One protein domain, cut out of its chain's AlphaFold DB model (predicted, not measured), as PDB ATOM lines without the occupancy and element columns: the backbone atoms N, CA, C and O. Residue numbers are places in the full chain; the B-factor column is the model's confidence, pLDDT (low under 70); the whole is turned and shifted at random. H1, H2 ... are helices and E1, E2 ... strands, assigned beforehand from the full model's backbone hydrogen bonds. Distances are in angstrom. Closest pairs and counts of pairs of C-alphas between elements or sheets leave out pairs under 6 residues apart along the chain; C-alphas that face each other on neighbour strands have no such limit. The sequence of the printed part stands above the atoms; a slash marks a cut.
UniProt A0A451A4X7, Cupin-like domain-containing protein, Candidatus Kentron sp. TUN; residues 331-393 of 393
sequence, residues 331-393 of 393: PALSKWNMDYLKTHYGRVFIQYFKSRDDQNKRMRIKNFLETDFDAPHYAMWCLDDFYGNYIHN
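AT A GLANCE: This is residues 331 to 393 of the 393 residues of the protein "Cupin-like domain-containing protein" of Candidatus Kentron sp. TUN (UniProt A0A451A4X7). A small twisted wall of three antiparallel strands, E2, E1 and E3, has the short helix H3 over one face, and H2 packs on H3, with H1 lying farther out beyond H2. A long loop, residues 369 to 380, swings away from H3 and returns to E3, while the tail, residues 387 to 393, sticks out and makes much of the length. The printed part has 63 residues with three named helices and three named strands, in the order H1, H2, E1, E2, H3, E3; the class is mixed, helices and strands, with under half of the residues in named elements. The whole is only just loose, close to compact, with a radius of gyration of the C-alphas of 13.2 A and spans of 39 by 26 by 19 A.

HOW THE PARTS SIT: H1, residues 331 to 335, and H2, residues 338 to 345, meet only through their link. E1, residues 349 to 353, is the inner strand of the sheet. It forms a hairpin with E2, residues 361 to 364, antiparallel at 138 degrees, with N 350 and O 363 within hydrogen-bond range at 2.9 A. H3, residues 365 to 368, is on the sheet, over E1, at a height over the sheet of 8.2 A, with the local plane fitted to just 6 C-alphas. H2 and H3 touch, the closest C-alphas being those of Lys 342 and Lys 366, 4.9 A apart. E3, residues 381 to 383, is antiparallel to E1 at 141 degrees, with N 383 and O 351 at 3.2 A. E2, H3 and E3 form a split strand-helix-strand unit, two strands running the same way with E1 between them, and its crossover is right-handed. H1 is apart from E1, E2, H3 and E3. In H1 and H2 every O i to N i+4 pair is within hydrogen-bond range; H3 is too short for such a pair, and its 1 pair of O i and N i+3 is within range.

IN THESE COORDINATES: H1 begins at C-alpha 331, (-13.432, -12.270, -36.060). H2 measures 10.2 A from first to last C-alpha, E1 13.2 A and E2 10.5 A; H1 measures 5.8 A, H3 4.9 A and E3 6.6 A. E1 begins at C-alpha 349, (-18.522, -27.918, -51.083), and E3 ends at C-alpha 383, (-15.258, -31.743, -43.078).

THE WHOLE: The two C-alphas farthest apart, those of Pro 376 and Asn 393, are 41.7 A apart. The printed part has no cut and ends at the chain's last residue, 393. The link from H3 to E3 is long, with 12 residues. The mean pLDDT of the printed part is 71.7, and residues 354 to 360 and 372 to 393 are under 70.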
ATOM      1  N   PRO A 331     -12.389 -12.895 -35.256       92.62
ATOM      2  CA  PRO A 331     -13.432 -12.270 -36.060       92.62
ATOM      3  C   PRO A 331     -14.653 -13.174 -36.233       92.62
ATOM      4  O   PRO A 331     -15.757 -12.662 -36.412       92.62
ATOM      5  N   ALA A 332     -14.465 -14.497 -36.152       90.44
ATOM      6  CA  ALA A 332     -15.526 -15.493 -36.189       90.44
ATOM      7  C   ALA A 332     -16.632 -15.209 -35.162       90.44
ATOM      8  O   ALA A 332     -17.797 -15.278 -35.533       90.44
ATOM      9  N   LEU A 333     -16.295 -14.783 -33.938       90.62
ATOM     10  CA  LEU A 333     -17.286 -14.501 -32.892       90.62
ATOM     11  C   LEU A 333     -18.251 -13.366 -33.268       90.62
ATOM     12  O   LEU A 333     -19.423 -13.408 -32.912       90.62
ATOM     13  N   SER A 334     -17.777 -12.367 -34.021       91.12
ATOM     14  CA  SER A 334     -18.615 -11.253 -34.501       91.12
ATOM     15  C   SER A 334     -19.218 -11.469 -35.894       91.12
ATOM     16  O   SER A 334     -20.269 -10.916 -36.211       91.12
ATOM     17  N   LYS A 335     -18.528 -12.222 -36.758       91.88
ATOM     18  CA  LYS A 335     -18.858 -12.323 -38.184       91.88
ATOM     19  C   LYS A 335     -19.689 -13.554 -38.485       91.88
ATOM     20  O   LYS A 335     -20.570 -13.487 -39.334       91.88
ATOM     21  N   TRP A 336     -19.380 -14.689 -37.867       90.88
ATOM     22  CA  TRP A 336     -19.981 -15.955 -38.258       90.88
ATOM     23  C   TRP A 336     -21.396 -16.056 -37.708       90.88
ATOM     24  O   TRP A 336     -21.638 -16.333 -36.542       90.88
ATOM     25  N   ASN A 337     -22.340 -15.860 -38.613       88.00
ATOM     26  CA  ASN A 337     -23.728 -16.247 -38.468       88.00
ATOM     27  C   ASN A 337     -24.158 -16.969 -39.755       88.00
ATOM     28  O   ASN A 337     -23.408 -17.015 -40.737       88.00
ATOM     29  N   MET A 338     -25.360 -17.546 -39.754       87.00
ATOM     30  CA  MET A 338     -25.852 -18.324 -40.894       87.00
ATOM     31  C   MET A 338     -25.841 -17.518 -42.202       87.00
ATOM     32  O   MET A 338     -25.430 -18.048 -43.233       87.00
ATOM     33  N   ASP A 339     -26.208 -16.236 -42.167       89.38
ATOM     34  CA  ASP A 339     -26.255 -15.379 -43.356       89.38
ATOM     35  C   ASP A 339     -24.859 -15.048 -43.884       89.38
ATOM     36  O   ASP A 339     -24.608 -15.138 -45.088       89.38
ATOM     37  N   TYR A 340     -23.923 -14.731 -42.988       91.06
ATOM     38  CA  TYR A 340     -22.525 -14.495 -43.329       91.06
ATOM     39  C   TYR A 340     -21.913 -15.737 -43.983       91.06
ATOM     40  O   TYR A 340     -21.320 -15.647 -45.060       91.06
ATOM     41  N   LEU A 341     -22.111 -16.917 -43.383       89.00
ATOM     42  CA  LEU A 341     -21.590 -18.174 -43.921       89.00
ATOM     43  C   LEU A 341     -22.219 -18.524 -45.279       89.00
ATOM     44  O   LEU A 341     -21.497 -18.885 -46.211       89.00
ATOM     45  N   LYS A 342     -23.536 -18.343 -45.442       88.44
ATOM     46  CA  LYS A 342     -24.233 -18.513 -46.732       88.44
ATOM     47  C   LYS A 342     -23.707 -17.553 -47.799       88.44
ATOM     48  O   LYS A 342     -23.488 -17.966 -48.937       88.44
ATOM     49  N   THR A 343     -23.479 -16.296 -47.437       92.12
ATOM     50  CA  THR A 343     -23.069 -15.240 -48.371       92.12
ATOM     51  C   THR A 343     -21.634 -15.428 -48.842       92.12
ATOM     52  O   THR A 343     -21.366 -15.405 -50.043       92.12
ATOM     53  N   HIS A 344     -20.711 -15.648 -47.906       89.75
ATOM     54  CA  HIS A 344     -19.281 -15.673 -48.198       89.75
ATOM     55  C   HIS A 344     -18.765 -17.066 -48.572       89.75
ATOM     56  O   HIS A 344     -17.872 -17.174 -49.410       89.75
ATOM     57  N   TYR A 345     -19.356 -18.131 -48.021       88.00
ATOM     58  CA  TYR A 345     -18.880 -19.505 -48.215       88.00
ATOM     59  C   TYR A 345     -19.924 -20.437 -48.835       88.00
ATOM     60  O   TYR A 345     -19.636 -21.600 -49.096       88.00
ATOM     61  N   GLY A 346     -21.119 -19.950 -49.177       86.12
ATOM     62  CA  GLY A 346     -22.219 -20.787 -49.662       86.12
ATOM     63  C   GLY A 346     -21.954 -21.572 -50.953       86.12
ATOM     64  O   GLY A 346     -22.733 -22.463 -51.287       86.12
ATOM     65  N   ARG A 347     -20.887 -21.260 -51.700       87.44
ATOM     66  CA  ARG A 347     -20.461 -22.007 -52.899       87.44
ATOM     67  C   ARG A 347     -19.470 -23.136 -52.599       87.44
ATOM     68  O   ARG A 347     -19.288 -23.985 -53.469       87.44
ATOM     69  N   VAL A 348     -18.861 -23.141 -51.414       86.25
ATOM     70  CA  VAL A 348     -17.906 -24.165 -50.973       86.25
ATOM     71  C   VAL A 348     -18.642 -25.488 -50.802       86.25
ATOM     72  O   VAL A 348     -19.748 -25.524 -50.256       86.25
ATOM     73  N   PHE A 349     -18.046 -26.562 -51.317       83.81
ATOM     74  CA  PHE A 349     -18.522 -27.918 -51.083       83.81
ATOM     75  C   PHE A 349     -17.934 -28.441 -49.784       83.81
ATOM     76  O   PHE A 349     -16.748 -28.269 -49.534       83.81
ATOM     77  N   ILE A 350     -18.774 -29.101 -49.002       80.31
ATOM     78  CA  ILE A 350     -18.386 -29.772 -47.769       80.31
ATOM     79  C   ILE A 350     -18.801 -31.232 -47.841       80.31
ATOM     80  O   ILE A 350     -19.780 -31.582 -48.519       80.31
ATOM     81  N   GLN A 351     -18.054 -32.075 -47.140       78.69
ATOM     82  CA  GLN A 351     -18.494 -33.432 -46.855       78.69
ATOM     83  C   GLN A 351     -19.397 -33.408 -45.631       78.69
ATOM     84  O   GLN A 351     -19.077 -32.756 -44.637       78.69
ATOM     85  N   TYR A 352     -20.515 -34.123 -45.717       74.88
ATOM     86  CA  TYR A 352     -21.424 -34.299 -44.599       74.88
ATOM     87  C   TYR A 352     -21.931 -35.733 -44.512       74.88
ATOM     88  O   TYR A 352     -22.051 -36.444 -45.516       74.88
ATOM     89  N   PHE A 353     -22.260 -36.131 -43.290       71.44
ATOM     90  CA  PHE A 353     -22.840 -37.424 -42.961       71.44
ATOM     91  C   PHE A 353     -23.845 -37.255 -41.820       71.44
ATOM     92  O   PHE A 353     -23.666 -36.404 -40.945       71.44
ATOM     93  N   LYS A 354     -24.933 -38.035 -41.861       67.19
ATOM     94  CA  LYS A 354     -25.971 -38.017 -40.819       67.19
ATOM     95  C   LYS A 354     -25.612 -38.902 -39.631       67.19
ATOM     96  O   LYS A 354     -26.069 -38.665 -38.518       67.19
ATOM     97  N   SER A 355     -24.809 -39.928 -39.879       65.25
ATOM     98  CA  SER A 355     -24.306 -40.867 -38.888       65.25
ATOM     99  C   SER A 355     -22.887 -41.281 -39.267       65.25
ATOM    100  O   SER A 355     -22.471 -41.088 -40.410       65.25
ATOM    101  N   ARG A 356     -22.136 -41.856 -38.324       59.06
ATOM    102  CA  ARG A 356     -20.766 -42.338 -38.572       59.06
ATOM    103  C   ARG A 356     -20.705 -43.459 -39.628       59.06
ATOM    104  O   ARG A 356     -19.638 -43.677 -40.189       59.06
ATOM    105  N   ASP A 357     -21.837 -44.108 -39.911       64.00
ATOM    106  CA  ASP A 357     -21.962 -45.242 -40.836       64.00
ATOM    107  C   ASP A 357     -22.519 -44.838 -42.220       64.00
ATOM    108  O   ASP A 357     -22.683 -45.678 -43.108       64.00
ATOM    109  N   ASP A 358     -22.819 -43.552 -42.432       67.88
ATOM    110  CA  ASP A 358     -23.297 -43.044 -43.716       67.88
ATOM    111  C   ASP A 358     -22.156 -42.953 -44.744       67.88
ATOM    112  O   ASP A 358     -21.032 -42.558 -44.442       67.88
ATOM    113  N   GLN A 359     -22.470 -43.225 -46.014       66.75
ATOM    114  CA  GLN A 359     -21.554 -42.909 -47.114       66.75
ATOM    115  C   GLN A 359     -21.341 -41.393 -47.230       66.75
ATOM    116  O   GLN A 359     -22.308 -40.627 -47.162       66.75
ATOM    117  N   ASN A 360     -20.098 -40.976 -47.496       67.00
ATOM    118  CA  ASN A 360     -19.739 -39.573 -47.701       67.00
ATOM    119  C   ASN A 360     -20.601 -38.934 -48.795       67.00
ATOM    120  O   ASN A 360     -20.536 -39.308 -49.969       67.00
ATOM    121  N   LYS A 361     -21.382 -37.922 -48.413       74.88
ATOM    122  CA  LYS A 361     -22.150 -37.091 -49.340       74.88
ATOM    123  C   LYS A 361     -21.547 -35.698 -49.381       74.88
ATOM    124  O   LYS A 361     -21.003 -35.204 -48.398       74.88
ATOM    125  N   ARG A 362     -21.655 -35.053 -50.540       81.19
ATOM    126  CA  ARG A 362     -21.171 -33.686 -50.747       81.19
ATOM    127  C   ARG A 362     -22.335 -32.763 -51.037       81.19
ATOM    128  O   ARG A 362     -23.205 -33.085 -51.844       81.19
ATOM    129  N   MET A 363     -22.333 -31.597 -50.409       84.88
ATOM    130  CA  MET A 363     -23.240 -30.510 -50.762       84.88
ATOM    131  C   MET A 363     -22.575 -29.161 -50.539       84.88
ATOM    132  O   MET A 363     -21.515 -29.065 -49.929       84.88
ATOM    133  N   ARG A 364     -23.194 -28.110 -51.071       86.75
ATOM    134  CA  ARG A 364     -22.734 -26.745 -50.837       86.75
ATOM    135  C   ARG A 364     -23.125 -26.283 -49.439       86.75
ATOM    136  O   ARG A 364     -24.238 -26.581 -49.011       86.75
ATOM    137  N   ILE A 365     -22.281 -25.469 -48.804       85.69
ATOM    138  CA  ILE A 365     -22.560 -24.871 -47.487       85.69
ATOM    139  C   ILE A 365     -23.935 -24.199 -47.458       85.69
ATOM    140  O   ILE A 365     -24.682 -24.396 -46.510       85.69
ATOM    141  N   LYS A 366     -24.338 -23.475 -48.511       88.06
ATOM    142  CA  LYS A 366     -25.663 -22.832 -48.522       88.06
ATOM    143  C   LYS A 366     -26.816 -23.833 -48.357       88.06
ATOM    144  O   LYS A 366     -27.736 -23.558 -47.604       88.06
ATOM    145  N   ASN A 367     -26.715 -25.001 -48.999       86.25
ATOM    146  CA  ASN A 367     -27.732 -26.049 -48.933       86.25
ATOM    147  C   ASN A 367     -27.696 -26.740 -47.558       86.25
ATOM    148  O   ASN A 367     -28.732 -27.097 -47.010       86.25
ATOM    149  N   PHE A 368     -26.499 -26.908 -46.992       82.75
ATOM    150  CA  PHE A 368     -26.314 -27.461 -45.651       82.75
ATOM    151  C   PHE A 368     -26.943 -26.567 -44.579       82.75
ATOM    152  O   PHE A 368     -27.693 -27.046 -43.742       82.75
ATOM    153  N   LEU A 369     -26.714 -25.254 -44.649       82.50
ATOM    154  CA  LEU A 369     -27.273 -24.270 -43.711       82.50
ATOM    155  C   LEU A 369     -28.776 -23.989 -43.940       82.50
ATOM    156  O   LEU A 369     -29.365 -23.156 -43.253       82.50
ATOM    157  N   GLU A 370     -29.382 -24.610 -44.950       82.50
ATOM    158  CA  GLU A 370     -30.832 -24.648 -45.192       82.50
ATOM    159  C   GLU A 370     -31.445 -25.993 -44.765       82.50
ATOM    160  O   GLU A 370     -32.654 -26.180 -44.878       82.50
ATOM    161  N   THR A 371     -30.626 -26.933 -44.283       76.19
ATOM    162  CA  THR A 371     -31.107 -28.205 -43.741       76.19
ATOM    163  C   THR A 371     -31.736 -27.966 -42.372       76.19
ATOM    164  O   THR A 371     -31.228 -27.181 -41.577       76.19
ATOM    165  N   ASP A 372     -32.847 -28.646 -42.108       66.75
ATOM    166  CA  ASP A 372     -33.530 -28.590 -40.820       66.75
ATOM    167  C   ASP A 372     -32.677 -29.262 -39.727       66.75
ATOM    168  O   ASP A 372     -32.484 -30.482 -39.737       66.75
ATOM    169  N   PHE A 373     -32.132 -28.452 -38.816       66.19
ATOM    170  CA  PHE A 373     -31.334 -28.903 -37.672       66.19
ATOM    171  C   PHE A 373     -32.198 -29.327 -36.472       66.19
ATOM    172  O   PHE A 373     -31.659 -29.914 -35.536       66.19
ATOM    173  N   ASP A 374     -33.517 -29.090 -36.504       57.19
ATOM    174  CA  ASP A 374     -34.441 -29.425 -35.411       57.19
ATOM    175  C   ASP A 374     -34.928 -30.888 -35.472       57.19
ATOM    176  O   ASP A 374     -35.682 -31.354 -34.612       57.19
ATOM    177  N   ALA A 375     -34.469 -31.666 -36.461       56.91
ATOM    178  CA  ALA A 375     -34.728 -33.097 -36.530       56.91
ATOM    179  C   ALA A 375     -33.973 -33.845 -35.400       56.91
ATOM    180  O   ALA A 375     -32.746 -33.763 -35.324       56.91
ATOM    181  N   PRO A 376     -34.657 -34.651 -34.562       49.69
ATOM    182  CA  PRO A 376     -34.175 -35.068 -33.236       49.69
ATOM    183  C   PRO A 376     -32.934 -35.983 -33.183       49.69
ATOM    184  O   PRO A 376     -32.541 -36.391 -32.092       49.69
ATOM    185  N   HIS A 377     -32.292 -36.325 -34.307       49.31
ATOM    186  CA  HIS A 377     -31.256 -37.369 -34.335       49.31
ATOM    187  C   HIS A 377     -30.038 -37.130 -35.238       49.31
ATOM    188  O   HIS A 377     -29.300 -38.083 -35.479       49.31
ATOM    189  N   TYR A 378     -29.758 -35.917 -35.719       52.16
ATOM    190  CA  TYR A 378     -28.647 -35.746 -36.665       52.16
ATOM    191  C   TYR A 378     -27.665 -34.655 -36.241       52.16
ATOM    192  O   TYR A 378     -27.792 -33.495 -36.615       52.16
ATOM    193  N   ALA A 379     -26.622 -35.055 -35.508       54.50
ATOM    194  CA  ALA A 379     -25.383 -34.287 -35.491       54.50
ATOM    195  C   ALA A 379     -24.788 -34.350 -36.905       54.50
ATOM    196  O   ALA A 379     -24.323 -35.403 -37.343       54.50
ATOM    197  N   MET A 380     -24.872 -33.245 -37.643       59.53
ATOM    198  CA  MET A 380     -24.365 -33.164 -39.006       59.53
ATOM    199  C   MET A 380     -22.929 -32.645 -38.975       59.53
ATOM    200  O   MET A 380     -22.667 -31.517 -38.561       59.53
ATOM    201  N   TRP A 381     -21.989 -33.485 -39.388       59.78
ATOM    202  CA  TRP A 381     -20.564 -33.168 -39.366       59.78
ATOM    203  C   TRP A 381     -20.161 -32.513 -40.684       59.78
ATOM    204  O   TRP A 381     -20.642 -32.914 -41.741       59.78
ATOM    205  N   CYS A 382     -19.280 -31.520 -40.623       63.53
ATOM    206  CA  CYS A 382     -18.745 -30.832 -41.790       63.53
ATOM    207  C   CYS A 382     -17.226 -30.998 -41.803       63.53
ATOM    208  O   CYS A 382     -16.551 -30.527 -40.889       63.53
ATOM    209  N   LEU A 383     -16.697 -31.654 -42.833       60.22
ATOM    210  CA  LEU A 383     -15.258 -31.743 -43.078       60.22
ATOM    211  C   LEU A 383     -14.906 -30.892 -44.295       60.22
ATOM    212  O   LEU A 383     -15.594 -30.943 -45.322       60.22
ATOM    213  N   ASP A 384     -13.848 -30.101 -44.155       59.53
ATOM    214  CA  ASP A 384     -13.296 -29.301 -45.239       59.53
ATOM    215  C   ASP A 384     -12.344 -30.155 -46.096       59.53
ATOM    216  O   ASP A 384     -11.448 -30.819 -45.576       59.53
ATOM    217  N   ASP A 385     -12.526 -30.108 -47.417       53.78
ATOM    218  CA  ASP A 385     -11.656 -30.749 -48.410       53.78
ATOM    219  C   ASP A 385     -10.289 -30.026 -48.542       53.78
ATOM    220  O   ASP A 385      -9.366 -30.561 -49.157       53.78
ATOM    221  N   PHE A 386     -10.136 -28.808 -48.001       54.47
ATOM    222  CA  PHE A 386      -8.990 -27.925 -48.264       54.47
ATOM    223  C   PHE A 386      -7.837 -27.980 -47.249       54.47
ATOM    224  O   PHE A 386      -6.802 -27.353 -47.496       54.47
ATOM    225  N   TYR A 387      -7.945 -28.736 -46.151       50.00
ATOM    226  CA  TYR A 387      -6.920 -28.728 -45.090       50.00
ATOM    227  C   TYR A 387      -5.509 -29.143 -45.564       50.00
ATOM    228  O   TYR A 387      -4.518 -28.732 -44.967       50.00
ATOM    229  N   GLY A 388      -5.389 -29.885 -46.673       44.06
ATOM    230  CA  GLY A 388      -4.095 -30.272 -47.253       44.06
ATOM    231  C   GLY A 388      -3.311 -29.144 -47.944       44.06
ATOM    232  O   GLY A 388      -2.116 -29.300 -48.166       44.06
ATOM    233  N   ASN A 389      -3.939 -28.007 -48.268       43.19
ATOM    234  CA  ASN A 389      -3.318 -26.948 -49.082       43.19
ATOM    235  C   ASN A 389      -2.826 -25.724 -48.283       43.19
ATOM    236  O   ASN A 389      -2.243 -24.819 -48.875       43.19
ATOM    237  N   TYR A 390      -3.045 -25.674 -46.965       44.62
ATOM    238  CA  TYR A 390      -2.736 -24.496 -46.134       44.62
ATOM    239  C   TYR A 390      -1.483 -24.632 -45.248       44.62
ATOM    240  O   TYR A 390      -1.147 -23.688 -44.543       44.62
ATOM    241  N   ILE A 391      -0.756 -25.757 -45.291       39.84
ATOM    242  CA  ILE A 391       0.406 -26.011 -44.405       39.84
ATOM    243  C   ILE A 391       1.741 -25.471 -44.985       39.84
ATOM    244  O   ILE A 391       2.788 -25.575 -44.353       39.84
ATOM    245  N   HIS A 392       1.739 -24.836 -46.164       34.62
ATOM    246  CA  HIS A 392       2.974 -24.400 -46.845       34.62
ATOM    247  C   HIS A 392       3.029 -22.930 -47.295       34.62
ATOM    248  O   HIS A 392       3.774 -22.632 -48.224       34.62
ATOM    249  N   ASN A 393       2.313 -22.007 -46.644       30.78
ATOM    250  CA  ASN A 393       2.498 -20.568 -46.893       30.78
ATOM    251  C   ASN A 393       2.956 -19.815 -45.650       30.78
ATOM    252  O   ASN A 393       2.273 -19.951 -44.612       30.78
TER     253      ASN A 393